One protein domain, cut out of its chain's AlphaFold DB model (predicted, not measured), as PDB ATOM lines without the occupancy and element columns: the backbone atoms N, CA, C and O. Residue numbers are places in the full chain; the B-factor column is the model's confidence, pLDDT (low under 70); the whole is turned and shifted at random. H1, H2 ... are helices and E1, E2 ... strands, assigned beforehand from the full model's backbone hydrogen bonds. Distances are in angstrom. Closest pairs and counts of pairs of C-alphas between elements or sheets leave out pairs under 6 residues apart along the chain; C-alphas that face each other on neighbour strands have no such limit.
ATOM      1  N   ASN A  28     186.932 203.078 187.826       68.12
ATOM      2  CA  ASN A  28     185.988 203.416 186.765       68.12
ATOM      3  C   ASN A  28     186.675 204.200 185.649       68.12
ATOM      4  O   ASN A  28     187.696 204.845 185.854       68.12
ATOM      5  N   CYS A  29     186.122 204.122 184.447       72.62
ATOM      6  CA  CYS A  29     186.602 204.865 183.292       72.62
ATOM      7  C   CYS A  29     185.769 206.114 183.113       72.62
ATOM      8  O   CYS A  29     184.564 206.006 182.901       72.62
ATOM      9  N   GLN A  30     186.400 207.279 183.210       78.25
ATOM     10  CA  GLN A  30     185.678 208.540 183.199       78.25
ATOM     11  C   GLN A  30     186.447 209.600 182.421       78.25
ATOM     12  O   GLN A  30     187.673 209.706 182.520       78.25
ATOM     13  N   LEU A  31     185.696 210.380 181.645       83.94
ATOM     14  CA  LEU A  31     186.165 211.650 181.121       83.94
ATOM     15  C   LEU A  31     185.987 212.697 182.218       83.94
ATOM     16  O   LEU A  31     184.877 212.913 182.695       83.94
ATOM     17  N   VAL A  32     187.078 213.352 182.582       87.25
ATOM     18  CA  VAL A  32     187.076 214.473 183.514       87.25
ATOM     19  C   VAL A  32     187.620 215.686 182.785       87.25
ATOM     20  O   VAL A  32     188.719 215.656 182.223       87.25
ATOM     21  N   THR A  33     186.841 216.756 182.780       91.81
ATOM     22  CA  THR A  33     187.219 218.053 182.222       91.81
ATOM     23  C   THR A  33     187.279 219.087 183.333       91.81
ATOM     24  O   THR A  33     186.604 218.936 184.349       91.81
ATOM     25  N   GLY A  34     188.140 220.092 183.195       95.12
ATOM     26  CA  GLY A  34     188.308 221.110 184.227       95.12
ATOM     27  C   GLY A  34     189.506 222.011 183.995       95.12
ATOM     28  O   GLY A  34     190.020 222.113 182.880       95.12
ATOM     29  N   LYS A  35     189.991 222.641 185.066       97.38
ATOM     30  CA  LYS A  35     191.162 223.527 185.029       97.38
ATOM     31  C   LYS A  35     192.228 223.116 186.017       97.38
ATOM     32  O   LYS A  35     191.918 222.725 187.138       97.38
ATOM     33  N   ILE A  36     193.492 223.281 185.635       95.62
ATOM     34  CA  ILE A  36     194.614 223.099 186.558       95.62
ATOM     35  C   ILE A  36     194.511 224.118 187.693       95.62
ATOM     36  O   ILE A  36     194.512 225.323 187.449       95.62
ATOM     37  N   VAL A  37     194.505 223.639 188.936       95.94
ATOM     38  CA  VAL A  37     194.528 224.482 190.143       95.94
ATOM     39  C   VAL A  37     195.855 224.413 190.889       95.94
ATOM     40  O   VAL A  37     196.190 225.321 191.648       95.94
ATOM     41  N   LYS A  38     196.657 223.364 190.663       93.00
ATOM     42  CA  LYS A  38     197.974 223.222 191.297       93.00
ATOM     43  C   LYS A  38     198.897 222.318 190.494       93.00
ATOM     44  O   LYS A  38     198.533 221.185 190.189       93.00
ATOM     45  N   ILE A  39     200.130 222.774 190.279       89.69
ATOM     46  CA  ILE A  39     201.219 221.954 189.737       89.69
ATOM     47  C   ILE A  39     202.366 221.913 190.760       89.69
ATOM     48  O   ILE A  39     203.026 222.926 191.005       89.69
ATOM     49  N   PRO A  40     202.570 220.782 191.451       83.75
ATOM     50  CA  PRO A  40     203.733 220.571 192.303       83.75
ATOM     51  C   PRO A  40     205.047 220.699 191.521       83.75
ATOM     52  O   PRO A  40     205.195 220.141 190.441       83.75
ATOM     53  N   ARG A  41     206.038 221.382 192.104       75.44
ATOM     54  CA  ARG A  41     207.374 221.524 191.494       75.44
ATOM     55  C   ARG A  41     208.252 220.282 191.627       75.44
ATOM     56  O   ARG A  41     209.175 220.105 190.847       75.44
ATOM     57  N   ASN A  42     207.962 219.437 192.613       70.50
ATOM     58  CA  ASN A  42     208.742 218.237 192.890       70.50
ATOM     59  C   ASN A  42     208.014 217.007 192.338       70.50
ATOM     60  O   ASN A  42     206.800 216.889 192.555       70.50
ATOM     61  N   PRO A  43     208.729 216.069 191.694       63.25
ATOM     62  CA  PRO A  43     208.135 214.806 191.296       63.25
ATOM     63  C   PRO A  43     207.744 214.038 192.559       63.25
ATOM     64  O   PRO A  43     208.498 213.967 193.534       63.25
ATOM     65  N   VAL A  44     206.545 213.466 192.558       57.97
ATOM     66  CA  VAL A  44     206.121 212.561 193.622       57.97
ATOM     67  C   VAL A  44     206.274 211.168 193.062       57.97
ATOM     68  O   VAL A  44     205.581 210.806 192.118       57.97
ATOM     69  N   PHE A  45     207.176 210.408 193.683       57.75
ATOM     70  CA  PHE A  45     207.532 209.027 193.361       57.75
ATOM     71  C   PHE A  45     208.692 208.860 192.358       57.75
ATOM     72  O   PHE A  45     208.577 209.179 191.178       57.75
ATOM     73  N   LYS A  46     209.811 208.296 192.842       51.88
ATOM     74  CA  LYS A  46     210.971 207.861 192.047       51.88
ATOM     75  C   LYS A  46     211.235 206.385 192.342       51.88
ATOM     76  O   LYS A  46     211.758 206.057 193.406       51.88
ATOM     77  N   PHE A  47     210.865 205.478 191.438       51.19
ATOM     78  CA  PHE A  47     211.352 204.101 191.530       51.19
ATOM     79  C   PHE A  47     212.776 204.041 190.973       51.19
ATOM     80  O   PHE A  47     212.993 204.208 189.780       51.19
ATOM     81  N   THR A  48     213.751 203.702 191.813       42.41
ATOM     82  CA  THR A  48     215.104 203.312 191.364       42.41
ATOM     83  C   THR A  48     215.157 201.875 190.822       42.41
ATOM     84  O   THR A  48     216.194 201.423 190.345       42.41
ATOM     85  N   LYS A  49     214.041 201.126 190.888       39.16
ATOM     86  CA  LYS A  49     213.915 199.718 190.465       39.16
ATOM     87  C   LYS A  49     212.850 199.523 189.382       39.16
ATOM     88  O   LYS A  49     212.036 198.606 189.460       39.16
ATOM     89  N   ALA A  50     212.861 200.359 188.350       41.81
ATOM     90  CA  ALA A  50     211.963 200.207 187.205       41.81
ATOM     91  C   ALA A  50     212.283 199.001 186.291       41.81
ATOM     92  O   ALA A  50     211.540 198.726 185.352       41.81
ATOM     93  N   LYS A  51     213.316 198.212 186.632       41.88
ATOM     94  CA  LYS A  51     213.727 196.963 185.957       41.88
ATOM     95  C   LYS A  51     212.597 195.957 185.686       41.88
ATOM     96  O   LYS A  51     212.787 195.048 184.891       41.88
ATOM     97  N   LYS A  52     211.457 196.056 186.377       42.97
ATOM     98  CA  LYS A  52     210.329 195.122 186.229       42.97
ATOM     99  C   LYS A  52     209.211 195.625 185.303       42.97
ATOM    100  O   LYS A  52     208.316 194.845 184.998       42.97
ATOM    101  N   TYR A  53     209.239 196.898 184.899       44.97
ATOM    102  CA  TYR A  53     208.079 197.581 184.305       44.97
ATOM    103  C   TYR A  53     208.373 198.305 182.982       44.97
ATOM    104  O   TYR A  53     207.443 198.676 182.279       44.97
ATOM    105  N   SER A  54     209.645 198.463 182.610       46.06
ATOM    106  CA  SER A  54     210.067 198.911 181.280       46.06
ATOM    107  C   SER A  54     210.970 197.843 180.666       46.06
ATOM    108  O   SER A  54     211.894 197.371 181.331       46.06
ATOM    109  N   LYS A  55     210.719 197.464 179.403       46.59
ATOM    110  CA  LYS A  55     211.630 196.594 178.633       46.59
ATOM    111  C   LYS A  55     213.009 197.245 178.437       46.59
ATOM    112  O   LYS A  55     213.987 196.526 178.254       46.59
ATOM    113  N   ASP A  56     213.079 198.568 178.587       50.19
ATOM    114  CA  ASP A  56     214.236 199.408 178.276       50.19
ATOM    115  C   ASP A  56     214.913 199.994 179.534       50.19
ATOM    116  O   ASP A  56     215.736 200.895 179.437       50.19
ATOM    117  N   ASN A  57     214.593 199.483 180.732       53.44
ATOM    118  CA  ASN A  57     215.162 199.898 182.030       53.44
ATOM    119  C   ASN A  57     214.875 201.344 182.501       53.44
ATOM    120  O   ASN A  57     215.395 201.742 183.544       53.44
ATOM    121  N   TYR A  58     214.001 202.096 181.830       53.97
ATOM    122  CA  TYR A  58     213.677 203.481 182.207       53.97
ATOM    123  C   TYR A  58     213.114 203.638 183.634       53.97
ATOM    124  O   TYR A  58     212.142 202.946 183.960       53.97
ATOM    125  N   PRO A  59     213.606 204.575 184.474       56.03
ATOM    126  CA  PRO A  59     213.037 204.875 185.785       56.03
ATOM    127  C   PRO A  59     211.603 205.419 185.685       56.03
ATOM    128  O   PRO A  59     211.367 206.573 185.333       56.03
ATOM    129  N   MET A  60     210.622 204.606 186.089       60.84
ATOM    130  CA  MET A  60     209.238 205.055 186.234       60.84
ATOM    131  C   MET A  60     209.123 206.132 187.318       60.84
ATOM    132  O   MET A  60     209.337 205.892 188.514       60.84
ATOM    133  N   THR A  61     208.768 207.324 186.863       67.38
ATOM    134  CA  THR A  61     208.458 208.516 187.649       67.38
ATOM    135  C   THR A  61     207.103 209.046 187.188       67.38
ATOM    136  O   THR A  61     206.707 208.825 186.041       67.38
ATOM    137  N   HIS A  62     206.384 209.723 188.083       73.69
ATOM    138  CA  HIS A  62     205.085 210.301 187.763       73.69
ATOM    139  C   HIS A  62     205.139 211.824 187.807       73.69
ATOM    140  O   HIS A  62     205.621 212.425 188.774       73.69
ATOM    141  N   THR A  63     204.558 212.445 186.791       78.81
ATOM    142  CA  THR A  63     204.129 213.836 186.848       78.81
ATOM    143  C   THR A  63     202.740 213.870 187.466       78.81
ATOM    144  O   THR A  63     201.852 213.127 187.058       78.81
ATOM    145  N   GLN A  64     202.539 214.717 188.473       84.00
ATOM    146  CA  GLN A  64     201.226 214.900 189.083       84.00
ATOM    147  C   GLN A  64     200.832 216.367 189.091       84.00
ATOM    148  O   GLN A  64     201.679 217.239 189.253       84.00
ATOM    149  N   PHE A  65     199.539 216.626 188.979       88.50
ATOM    150  CA  PHE A  65     198.940 217.945 189.135       88.50
ATOM    151  C   PHE A  65     197.497 217.786 189.616       88.50
ATOM    152  O   PHE A  65     196.981 216.674 189.715       88.50
ATOM    153  N   PHE A  66     196.858 218.891 189.975       91.56
ATOM    154  CA  PHE A  66     195.489 218.894 190.477       91.56
ATOM    155  C   PHE A  66     194.620 219.751 189.576       91.56
ATOM    156  O   PHE A  66     195.045 220.837 189.165       91.56
ATOM    157  N   ILE A  67     193.416 219.264 189.301       94.00
ATOM    158  CA  ILE A  67     192.391 219.988 188.558       94.00
ATOM    159  C   ILE A  67     191.155 220.182 189.424       94.00
ATOM    160  O   ILE A  67     190.819 219.297 190.207       94.00
ATOM    161  N   HIS A  68     190.491 221.316 189.242       94.50
ATOM    162  CA  HIS A  68     189.101 221.492 189.639       94.50
ATOM    163  C   HIS A  68     188.243 221.176 188.420       94.50
ATOM    164  O   HIS A  68     188.416 221.810 187.371       94.50
ATOM    165  N   ALA A  69     187.423 220.137 188.526       92.31
ATOM    166  CA  ALA A  69     186.641 219.609 187.425       92.31
ATOM    167  C   ALA A  69     185.299 220.329 187.266       92.31
ATOM    168  O   ALA A  69     184.782 220.948 188.194       92.31
ATOM    169  N   ASP A  70     184.726 220.234 186.067       91.94
ATOM    170  CA  ASP A  70     183.446 220.865 185.724       91.94
ATOM    171  C   ASP A  70     182.261 220.262 186.503       91.94
ATOM    172  O   ASP A  70     181.198 220.872 186.590       91.94
ATOM    173  N   ASP A  71     182.446 219.079 187.099       89.44
ATOM    174  CA  ASP A  71     181.493 218.443 188.015       89.44
ATOM    175  C   ASP A  71     181.583 218.975 189.463       89.44
ATOM    176  O   ASP A  71     180.830 218.533 190.329       89.44
ATOM    177  N   GLY A  72     182.485 219.929 189.723       91.75
ATOM    178  CA  GLY A  72     182.709 220.558 191.023       91.75
ATOM    179  C   GLY A  72     183.695 219.825 191.937       91.75
ATOM    180  O   GLY A  72     183.973 220.320 193.030       91.75
ATOM    181  N   ASN A  73     184.241 218.678 191.519       89.62
ATOM    182  CA  ASN A  73     185.188 217.901 192.317       89.62
ATOM    183  C   ASN A  73     186.648 218.258 192.007       89.62
ATOM    184  O   ASN A  73     187.011 218.613 190.885       89.62
ATOM    185  N   ASP A  74     187.527 218.074 192.993       89.19
ATOM    186  CA  ASP A  74     188.970 218.182 192.790       89.19
ATOM    187  C   ASP A  74     189.580 216.810 192.488       89.19
ATOM    188  O   ASP A  74     189.446 215.860 193.262       89.19
ATOM    189  N   TYR A  75     190.324 216.717 191.387       88.94
ATOM    190  CA  TYR A  75     191.009 215.494 190.975       88.94
ATOM    191  C   TYR A  75     192.522 215.672 191.012       88.94
ATOM    192  O   TYR A  75     193.077 216.623 190.456       88.94
ATOM    193  N   LYS A  76     193.222 214.690 191.584       89.12
ATOM    194  CA  LYS A  76     194.663 214.529 191.367       89.12
ATOM    195  C   LYS A  76     194.906 213.752 190.076       89.12
ATOM    196  O   LYS A  76     194.624 212.557 190.009       89.12
ATOM    197  N   VAL A  77     195.501 214.391 189.084       85.44
ATOM    198  CA  VAL A  77     195.912 213.743 187.839       85.44
ATOM    199  C   VAL A  77     197.353 213.267 187.972       85.44
ATOM    200  O   VAL A  77     198.217 214.023 188.414       85.44
ATOM    201  N   VAL A  78     197.611 212.008 187.620       81.00
ATOM    202  CA  VAL A  78     198.934 211.373 187.693       81.00
ATOM    203  C   VAL A  78     199.254 210.723 186.352       81.00
ATOM    204  O   VAL A  78     198.512 209.853 185.901       81.00
ATOM    205  N   VAL A  79     200.358 211.143 185.739       78.19
ATOM    206  CA  VAL A  79     200.826 210.715 184.417       78.19
ATOM    207  C   VAL A  79     202.197 210.070 184.557       78.19
ATOM    208  O   VAL A  79     203.126 210.726 185.035       78.19
ATOM    209  N   ASP A  80     202.359 208.819 184.123       74.56
ATOM    210  CA  ASP A  80     203.694 208.220 184.071       74.56
ATOM    211  C   ASP A  80     204.518 208.898 182.973       74.56
ATOM    212  O   ASP A  80     204.061 209.089 181.846       74.56
ATOM    213  N   ASN A  81     205.762 209.249 183.292       72.56
ATOM    214  CA  ASN A  81     206.620 210.040 182.409       72.56
ATOM    215  C   ASN A  81     206.922 209.355 181.064       72.56
ATOM    216  O   ASN A  81     207.130 210.041 180.069       72.56
ATOM    217  N   LEU A  82     206.860 208.020 181.004       66.12
ATOM    218  CA  LEU A  82     206.936 207.244 179.757       66.12
ATOM    219  C   LEU A  82     205.831 207.595 178.753       66.12
ATOM    220  O   LEU A  82     205.998 207.389 177.554       66.12
ATOM    221  N   PHE A  83     204.699 208.101 179.236       71.38
ATOM    222  CA  PHE A  83     203.544 208.450 178.416       71.38
ATOM    223  C   PHE A  83     203.505 209.928 178.059       71.38
ATOM    224  O   PHE A  83     202.629 210.348 177.308       71.38
ATOM    225  N   TYR A  84     204.436 210.725 178.572       76.00
ATOM    226  CA  TYR A  84     204.484 212.144 178.290       76.00
ATOM    227  C   TYR A  84     205.058 212.392 176.894       76.00
ATOM    228  O   TYR A  84     206.213 212.093 176.624       76.00
ATOM    229  N   LYS A  85     204.266 212.965 175.986       77.25
ATOM    230  CA  LYS A  85     204.600 213.068 174.553       77.25
ATOM    231  C   LYS A  85     205.871 213.868 174.237       77.25
ATOM    232  O   LYS A  85     206.416 213.718 173.148       77.25
ATOM    233  N   TYR A  86     206.335 214.707 175.159       76.25
ATOM    234  CA  TYR A  86     207.532 215.535 174.970       76.25
ATOM    235  C   TYR A  86     208.808 214.916 175.538       76.25
ATOM    236  O   TYR A  86     209.828 215.597 175.601       76.25
ATOM    237  N   ILE A  87     208.768 213.645 175.941       71.38
ATOM    238  CA  ILE A  87     209.973 212.878 176.235       71.38
ATOM    239  C   ILE A  87     210.549 212.302 174.931       71.38
ATOM    240  O   ILE A  87     209.826 211.726 174.115       71.38
ATOM    241  N   SER A  88     211.851 212.476 174.705       67.81
ATOM    242  CA  SER A  88     212.531 211.908 173.539       67.81
ATOM    243  C   SER A  88     212.819 210.409 173.732       67.81
ATOM    244  O   SER A  88     212.914 209.942 174.871       67.81
ATOM    245  N   PRO A  89     213.003 209.628 172.651       66.25
ATOM    246  CA  PRO A  89     213.429 208.231 172.755       66.25
ATOM    247  C   PRO A  89     214.712 208.048 173.578       66.25
ATOM    248  O   PRO A  89     214.794 207.145 174.405       66.25
ATOM    249  N   GLU A  90     215.688 208.944 173.425       64.81
ATOM    250  CA  GLU A  90     216.952 208.910 174.170       64.81
ATOM    251  C   GLU A  90     216.705 209.100 175.668       64.81
ATOM    252  O   GLU A  90     217.267 208.383 176.500       64.81
ATOM    253  N   GLN A  91     215.803 210.023 176.016       66.62
ATOM    254  CA  GLN A  91     215.389 210.263 177.392       66.62
ATOM    255  C   GLN A  91     214.673 209.046 177.988       66.62
ATOM    256  O   GLN A  91     214.948 208.713 179.135       66.62
ATOM    257  N   ILE A  92     213.834 208.346 177.214       61.00
ATOM    258  CA  ILE A  92     213.183 207.087 177.622       61.00
ATOM    259  C   ILE A  92     214.210 205.970 177.867       61.00
ATOM    260  O   ILE A  92     213.969 205.087 178.676       61.00
ATOM    261  N   THR A  93     215.367 205.975 177.213       60.19
ATOM    262  CA  THR A  93     216.406 204.950 177.448       60.19
ATOM    263  C   THR A  93     217.395 205.312 178.560       60.19
ATOM    264  O   THR A  93     218.273 204.518 178.898       60.19
ATOM    265  N   SER A  94     217.269 206.508 179.143       61.88
ATOM    266  CA  SER A  94     218.150 206.971 180.212       61.88
ATOM    267  C   SER A  94     217.830 206.290 181.544       61.88
ATOM    268  O   SER A  94     216.672 206.087 181.895       61.88
ATOM    269  N   ASN A  95     218.864 205.999 182.337       60.69
ATOM    270  CA  ASN A  95     218.710 205.569 183.732       60.69
ATOM    271  C   ASN A  95     218.576 206.756 184.705       60.69
ATOM    272  O   ASN A  95     218.494 206.564 185.921       60.69
ATOM    273  N   GLU A  96     218.579 207.982 184.183       61.28
ATOM    274  CA  GLU A  96     218.526 209.221 184.950       61.28
ATOM    275  C   GLU A  96     217.132 209.853 184.919       61.28
ATOM    276  O   GLU A  96     216.304 209.585 184.048       61.28
ATOM    277  N   ASP A  97     216.864 210.718 185.898       62.62
ATOM    278  CA  ASP A  97     215.656 211.539 185.893       62.62
ATOM    279  C   ASP A  97     215.828 212.665 184.869       62.62
ATOM    280  O   ASP A  97     216.603 213.596 185.073       62.62
ATOM    281  N   VAL A  98     215.106 212.567 183.757       66.06
ATOM    282  CA  VAL A  98     215.168 213.524 182.641       66.06
ATOM    283  C   VAL A  98     214.335 214.788 182.879       66.06
ATOM    284  O   VAL A  98     214.056 215.531 181.942       66.06
ATOM    285  N   ASN A  99     213.959 215.064 184.134       71.25
ATOM    286  CA  ASN A  99     213.294 216.295 184.559       71.25
ATOM    287  C   ASN A  99     211.956 216.565 183.844       71.25
ATOM    288  O   ASN A  99     211.604 217.719 183.594       71.25
ATOM    289  N   VAL A 100     211.175 215.520 183.554       74.44
ATOM    290  CA  VAL A 100     209.863 215.648 182.888       74.44
ATOM    291  C   VAL A 100     208.929 216.610 183.623       74.44
ATOM    292  O   VAL A 100     208.225 217.389 182.988       74.44
ATOM    293  N   ILE A 101     208.977 216.636 184.959       75.81
ATOM    294  CA  ILE A 101     208.186 217.581 185.757       75.81
ATOM    295  C   ILE A 101     208.571 219.045 185.490       75.81
ATOM    296  O   ILE A 101     207.705 219.916 185.502       75.81
ATOM    297  N   ASN A 102     209.847 219.335 185.213       79.00
ATOM    298  CA  ASN A 102     210.287 220.690 184.883       79.00
ATOM    299  C   ASN A 102     209.812 221.089 183.487       79.00
ATOM    300  O   ASN A 102     209.322 222.200 183.318       79.00
ATOM    301  N   ASP A 103     209.907 220.187 182.506       82.69
ATOM    302  CA  ASP A 103     209.347 220.440 181.175       82.69
ATOM    303  C   ASP A 103     207.826 220.666 181.248       82.69
ATOM    304  O   ASP A 103     207.332 221.659 180.715       82.69
ATOM    305  N   PHE A 104     207.096 219.838 182.005       86.00
ATOM    306  CA  PHE A 104     205.663 220.018 182.243       86.00
ATOM    307  C   PHE A 104     205.349 221.387 182.868       86.00
ATOM    308  O   PHE A 104     204.493 222.112 182.364       86.00
ATOM    309  N   ASN A 105     206.077 221.775 183.923       84.56
ATOM    310  CA  ASN A 105     205.927 223.073 184.596       84.56
ATOM    311  C   ASN A 105     206.230 224.272 183.686       84.56
ATOM    312  O   ASN A 105     205.683 225.352 183.896       84.56
ATOM    313  N   ASN A 106     207.114 224.105 182.701       88.12
ATOM    314  CA  ASN A 106     207.451 225.160 181.747       88.12
ATOM    315  C   ASN A 106     206.406 225.295 180.631       88.12
ATOM    316  O   ASN A 106     206.286 226.366 180.036       88.12
ATOM    317  N   ARG A 107     205.663 224.224 180.329       90.19
ATOM    318  CA  ARG A 107     204.647 224.204 179.264       90.19
ATOM    319  C   ARG A 107     203.251 224.556 179.749       90.19
ATOM    320  O   ARG A 107     202.510 225.198 179.008       90.19
ATOM    321  N   PHE A 108     202.897 224.128 180.956       92.00
ATOM    322  CA  PHE A 108     201.540 224.227 181.483       92.00
ATOM    323  C   PHE A 108     201.508 225.001 182.791       92.00
ATOM    324  O   PHE A 108     202.464 225.013 183.566       92.00
ATOM    325  N   LYS A 109     200.378 225.652 183.050       94.62
ATOM    326  CA  LYS A 109     200.193 226.543 184.193       94.62
ATOM    327  C   LYS A 109     198.815 226.387 184.817       94.62
ATOM    328  O   LYS A 109     197.877 225.853 184.230       94.62
ATOM    329  N   VAL A 110     198.696 226.903 186.036       95.12
ATOM    330  CA  VAL A 110     197.401 227.067 186.704       95.12
ATOM    331  C   VAL A 110     196.461 227.871 185.801       95.12
ATOM    332  O   VAL A 110     196.851 228.901 185.251       95.12
ATOM    333  N   GLY A 111     195.230 227.384 185.654       96.38
ATOM    334  CA  GLY A 111     194.195 227.955 184.795       96.38
ATOM    335  C   GLY A 111     194.070 227.316 183.411       96.38
ATOM    336  O   GLY A 111     193.053 227.552 182.760       96.38
ATOM    337  N   ASP A 112     195.037 226.501 182.974       97.38
ATOM    338  CA  ASP A 112     194.925 225.766 181.709       97.38
ATOM    339  C   ASP A 112     193.769 224.758 181.750       97.38
ATOM    340  O   ASP A 112     193.515 224.123 182.779       97.38
ATOM    341  N   ASN A 113     193.083 224.605 180.615       97.00
ATOM    342  CA  ASN A 113     191.964 223.676 180.476       97.00
ATOM    343  C   ASN A 113     192.483 222.248 180.314       97.00
ATOM    344  O   ASN A 113     193.428 222.014 179.564       97.00
ATOM    345  N   VAL A 114     191.827 221.288 180.951       93.75
ATOM    346  CA  VAL A 114     192.207 219.877 180.948       93.75
ATOM    347  C   VAL A 114     191.042 219.025 180.464       93.75
ATOM    348  O   VAL A 114     189.889 219.270 180.807       93.75
ATOM    349  N   SER A 115     191.350 217.995 179.681       89.94
ATOM    350  CA  SER A 115     190.438 216.890 179.388       89.94
ATOM    351  C   SER A 115     191.195 215.581 179.551       89.94
ATOM    352  O   SER A 115     192.106 215.280 178.781       89.94
ATOM    353  N   ALA A 116     190.837 214.819 180.576       86.19
ATOM    354  CA  ALA A 116     191.493 213.584 180.965       86.19
ATOM    355  C   ALA A 116     190.500 212.425 180.841       86.19
ATOM    356  O   ALA A 116     189.539 212.353 181.599       86.19
ATOM    357  N   CYS A 117     190.728 211.517 179.895       80.69
ATOM    358  CA  CYS A 117     190.013 210.246 179.830       80.69
ATOM    359  C   CYS A 117     190.911 209.149 180.384       80.69
ATOM    360  O   CYS A 117     191.914 208.791 179.761       80.69
ATOM    361  N   GLY A 118     190.547 208.604 181.539       77.88
ATOM    362  CA  GLY A 118     191.361 207.599 182.196       77.88
ATOM    363  C   GLY A 118     190.634 206.879 183.315       77.88
ATOM    364  O   GLY A 118     189.429 207.027 183.523       77.88
ATOM    365  N   LYS A 119     191.406 206.067 184.031       75.06
ATOM    366  CA  LYS A 119     190.922 205.296 185.164       75.06
ATOM    367  C   LYS A 119     190.873 206.193 186.397       75.06
ATOM    368  O   LYS A 119     191.920 206.625 186.888       75.06
ATOM    369  N   THR A 120     189.675 206.462 186.891       73.19
ATOM    370  CA  THR A 120     189.478 207.116 188.176       73.19
ATOM    371  C   THR A 120     189.655 206.106 189.297       73.19
ATOM    372  O   THR A 120     189.355 204.916 189.160       73.19
ATOM    373  N   PHE A 121     190.197 206.578 190.407       72.44
ATOM    374  CA  PHE A 121     190.222 205.850 191.657       72.44
ATOM    375  C   PHE A 121     189.765 206.779 192.768       72.44
ATOM    376  O   PHE A 121     190.096 207.967 192.770       72.44
ATOM    377  N   ASP A 122     189.046 206.201 193.716       74.50
ATOM    378  CA  ASP A 122     188.781 206.817 195.002       74.50
ATOM    379  C   ASP A 122     189.467 205.979 196.079       74.50
ATOM    380  O   ASP A 122     189.375 204.747 196.096       74.50
ATOM    381  N   LYS A 123     190.247 206.648 196.923       68.25
ATOM    382  CA  LYS A 123     190.914 206.031 198.063       68.25
ATOM    383  C   LYS A 123     191.035 207.053 199.181       68.25
ATOM    384  O   LYS A 123     191.825 207.991 199.051       68.25
ATOM    385  N   ASN A 124     190.357 206.808 200.302       66.12
ATOM    386  CA  ASN A 124     190.310 207.717 201.452       66.12
ATOM    387  C   ASN A 124     189.876 209.144 201.052       66.12
ATOM    388  O   ASN A 124     190.608 210.097 201.340       66.12
ATOM    389  N   ASP A 125     188.761 209.270 200.324       56.03
ATOM    390  CA  ASP A 125     188.178 210.543 199.862       56.03
ATOM    391  C   ASP A 125     189.118 211.377 198.974       56.03
ATOM    392  O   ASP A 125     189.102 212.610 198.964       56.03
ATOM    393  N   LYS A 126     190.006 210.703 198.238       61.59
ATOM    394  CA  LYS A 126     190.934 211.339 197.298       61.59
ATOM    395  C   LYS A 126     190.673 210.801 195.911       61.59
ATOM    396  O   LYS A 126     191.213 209.759 195.532       61.59
ATOM    397  N   LEU A 127     189.914 211.580 195.149       62.78
ATOM    398  CA  LEU A 127     189.706 211.344 193.733       62.78
ATOM    399  C   LEU A 127     191.009 211.574 192.972       62.78
ATOM    400  O   LEU A 127     191.702 212.591 193.113       62.78
ATOM    401  N   GLY A 128     191.365 210.604 192.143       67.25
ATOM    402  CA  GLY A 128     192.479 210.748 191.231       67.25
ATOM    403  C   GLY A 128     192.225 210.073 189.902       67.25
ATOM    404  O   GLY A 128     191.464 209.116 189.805       67.25
ATOM    405  N   ILE A 129     192.894 210.584 188.878       59.75
ATOM    406  CA  ILE A 129     192.948 209.981 187.552       59.75
ATOM    407  C   ILE A 129     194.366 209.477 187.384       59.75
ATOM    408  O   ILE A 129     195.316 210.262 187.429       59.75
ATOM    409  N   HIS A 130     194.509 208.163 187.247       66.56
ATOM    410  CA  HIS A 130     195.814 207.543 187.078       66.56
ATOM    411  C   HIS A 130     195.959 206.996 185.666       66.56
ATOM    412  O   HIS A 130     195.169 206.156 185.229       66.56
ATOM    413  N   PHE A 131     197.017 207.422 184.992       62.38
ATOM    414  CA  PHE A 131     197.448 206.871 183.718       62.38
ATOM    415  C   PHE A 131     198.606 205.892 183.963       62.38
ATOM    416  O   PHE A 131     199.761 206.263 183.798       62.38
ATOM    417  N   VAL A 132     198.288 204.669 184.415       52.53
ATOM    418  CA  VAL A 132     199.282 203.628 184.768       52.53
ATOM    419  C   VAL A 132     199.567 202.693 183.599       52.53
ATOM    420  O   VAL A 132     198.633 202.248 182.927       52.53
ATOM    421  N   HIS A 133     200.820 202.253 183.479       42.03
ATOM    422  CA  HIS A 133     201.180 200.984 182.833       42.03
ATOM    423  C   HIS A 133     200.600 199.759 183.588       42.03
ATOM    424  O   HIS A 133     200.971 199.522 184.743       42.03
ATOM    425  N   PRO A 134     199.765 198.896 182.980       36.66
ATOM    426  CA  PRO A 134     199.499 197.583 183.548       36.66
ATOM    427  C   PRO A 134     200.639 196.624 183.178       36.66
ATOM    428  O   PRO A 134     200.906 196.367 182.007       36.66
ATOM    429  N   SER A 135     201.288 196.041 184.184       36.44
ATOM    430  CA  SER A 135     202.189 194.897 183.984       36.44
ATOM    431  C   SER A 135     201.444 193.757 183.250       36.44
ATOM    432  O   SER A 135     200.333 193.425 183.660       36.44
ATOM    433  N   ASN A 136     202.069 193.121 182.243       40.91
ATOM    434  CA  ASN A 136     201.584 191.966 181.435       40.91
ATOM    435  C   ASN A 136     200.614 192.271 180.280       40.91
ATOM    436  O   ASN A 136     199.492 191.775 180.240       40.91
ATOM    437  N   CYS A 137     201.057 193.052 179.304       42.50
ATOM    438  CA  CYS A 137     200.151 193.704 178.375       42.50
ATOM    439  C   CYS A 137     200.493 193.427 176.888       42.50
ATOM    440  O   CYS A 137     201.654 193.489 176.485       42.50
ATOM    441  N   SER A 138     199.469 193.048 176.103       45.50
ATOM    442  CA  SER A 138     199.486 192.778 174.649       45.50
ATOM    443  C   SER A 138     199.247 194.074 173.864       45.50
ATOM    444  O   SER A 138     198.285 194.779 174.149       45.50
ATOM    445  N   THR A 139     200.077 194.363 172.856       40.69
ATOM    446  CA  THR A 139     200.280 195.656 172.154       40.69
ATOM    447  C   THR A 139     199.090 196.239 171.357       40.69
ATOM    448  O   THR A 139     199.311 196.944 170.379       40.69
ATOM    449  N   THR A 140     197.831 195.923 171.670       38.62
ATOM    450  CA  THR A 140     196.699 196.128 170.732       38.62
ATOM    451  C   THR A 140     195.471 196.840 171.299       38.62
ATOM    452  O   THR A 140     194.395 196.782 170.711       38.62
ATOM    453  N   GLN A 141     195.559 197.472 172.465       45.00
ATOM    454  CA  GLN A 141     194.388 197.539 173.328       45.00
ATOM    455  C   GLN A 141     194.500 198.828 174.210       45.00
ATOM    456  O   GLN A 141     195.497 198.994 174.833       45.00
ATOM    457  N   PHE A 142     193.574 199.796 174.277       55.12
ATOM    458  CA  PHE A 142     193.427 200.972 175.209       55.12
ATOM    459  C   PHE A 142     193.467 202.327 174.526       55.12
ATOM    460  O   PHE A 142     194.445 202.696 173.891       55.12
ATOM    461  N   ASN A 143     192.407 203.094 174.782       53.81
ATOM    462  CA  ASN A 143     192.192 204.434 174.264       53.81
ATOM    463  C   ASN A 143     191.759 205.358 175.419       53.81
ATOM    464  O   ASN A 143     190.570 205.482 175.706       53.81
ATOM    465  N   GLY A 144     192.721 205.996 176.084       68.69
ATOM    466  CA  GLY A 144     192.506 207.144 176.973       68.69
ATOM    467  C   GLY A 144     193.429 208.278 176.547       68.69
ATOM    468  O   GLY A 144     194.274 208.083 175.681       68.69
ATOM    469  N   PHE A 145     193.260 209.475 177.089       77.69
ATOM    470  CA  PHE A 145     194.093 210.613 176.702       77.69
ATOM    471  C   PHE A 145     194.181 211.626 177.826       77.69
ATOM    472  O   PHE A 145     193.274 211.733 178.658       77.69
ATOM    473  N   LEU A 146     195.234 212.429 177.789       84.69
ATOM    474  CA  LEU A 146     195.296 213.674 178.531       84.69
ATOM    475  C   LEU A 146     195.533 214.819 177.558       84.69
ATOM    476  O   LEU A 146     196.565 214.889 176.892       84.69
ATOM    477  N   LYS A 147     194.570 215.735 177.503       88.31
ATOM    478  CA  LYS A 147     194.667 216.972 176.739       88.31
ATOM    479  C   LYS A 147     194.780 218.157 177.678       88.31
ATOM    480  O   LYS A 147     194.006 218.252 178.629       88.31
ATOM    481  N   ILE A 148     195.696 219.070 177.376       91.75
ATOM    482  CA  ILE A 148     195.796 220.374 178.033       91.75
ATOM    483  C   ILE A 148     195.670 221.450 176.956       91.75
ATOM    484  O   ILE A 148     196.350 221.386 175.935       91.75
ATOM    485  N   ASN A 149     194.748 222.398 177.137       94.94
ATOM    486  CA  ASN A 149     194.384 223.412 176.140       94.94
ATOM    487  C   ASN A 149     194.081 222.811 174.751       94.94
ATOM    488  O   ASN A 149     194.450 223.358 173.716       94.94
ATOM    489  N   GLY A 150     193.424 221.645 174.732       88.62
ATOM    490  CA  GLY A 150     193.074 220.911 173.511       88.62
ATOM    491  C   GLY A 150     194.216 220.098 172.890       88.62
ATOM    492  O   GLY A 150     193.962 219.274 172.013       88.62
ATOM    493  N   GLN A 151     195.452 220.261 173.366       89.31
ATOM    494  CA  GLN A 151     196.606 219.517 172.882       89.31
ATOM    495  C   GLN A 151     196.758 218.196 173.629       89.31
ATOM    496  O   GLN A 151     196.862 218.194 174.850       89.31
ATOM    497  N   ASP A 152     196.819 217.084 172.898       84.75
ATOM    498  CA  ASP A 152     197.117 215.769 173.471       84.75
ATOM    499  C   ASP A 152     198.593 215.688 173.878       84.75
ATOM    500  O   ASP A 152     199.492 215.827 173.036       84.75
ATOM    501  N   ILE A 153     198.825 215.497 175.176       83.00
ATOM    502  CA  ILE A 153     200.154 215.415 175.787       83.00
ATOM    503  C   ILE A 153     200.537 213.980 176.148       83.00
ATOM    504  O   ILE A 153     201.607 213.755 176.716       83.00
TER     505      ILE A 153
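What this domain is: This is residues 28 to 153 of the 166 residues of an uncharacterized protein of Neisseriaceae bacterium (UniProt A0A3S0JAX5). A small closed barrel of five strands makes the core: round its ring run E1, E2, E3, E5, E4 and back to E1, and E6 is added outside the ring as a further neighbour of E4. The short helix H2 packs on the outside of the barrel at E2, while the four-residue H1 sits away from the barrel on the stretch between E3 and H2. The printed part has 126 residues with six named strands and two named helices, in the order E1 E2 E3 H1 H2 E4 E5 E6; the sheet is mixed, with E3 and E5 parallel and the other neighbour pairs antiparallel. The class is mixed, helices and strands, though only 57 residues, under half, are in named elements. The whole is compact, with a radius of gyration of the C-alphas of 14.4 A and spans of 40 by 31 by 29 A.

Where its parts are: Find C-alpha 28 at (185.988, 203.416, 186.765); from there E1 runs to residue 38, 23.6 A, and bends by 83 degrees at residue 35. E2 is residues 62 to 69, 20.7 A, and E3 is residues 74 to 80, 19.8 A. E4, residues 113 to 122, covers 22.5 A and bends by 84 degrees at residue 119. E5 is residues 127 to 131, and E6 runs from residue 145 to C-alpha 148 at (195.796, 220.374, 178.033). H1 is residues 89 to 92; H2 is residues 100 to 107, 10.7 A, beginning at (209.863, 215.648, 182.888).

How they stand to each other: Begin at E1, E2 and E3, a meander, each strand the antiparallel neighbour of the one before: look for N 35 and O 68 at 2.9 A, then N 65 and O 77 at 3.0 A. E3 and E5 are parallel at 19 degrees, with N 78 and O 129 at 2.9 A. E4 and E5 form a hairpin, with N 128 and O 121 at 3.0 A. E4 and E1 close the ring, with N 32 and O 116 at 2.8 A. E4 is staggered: E5 lies beside its residues 119 to 122 and E6 beside residues 113 to 117, both on one side of it, with N 117 and O 145 at 2.8 A. H2 is on the barrel and outside it, at a height over the sheet of 9.2 A; the closest C-alphas of E2 and H2, Thr 63 and Ile 101, are 5.6 A apart. H1 is not on the barrel, and is apart from H2. Every O i to N i+4 pair of H2 is within hydrogen-bond range; H1 is too short for one.

The domain as a whole: The C-alphas farthest apart, Asp 56 and Gly 72, are 40.0 A apart. The printed part has no cut. The links E1 to E2 and E5 to E6 are long, with 23 and 13 residues. The mean pLDDT of the printed part is 72.1; look for values under 70 at residue 28, residues 43 to 61, residue 82, residues 88 to 98 and residues 123 to 144.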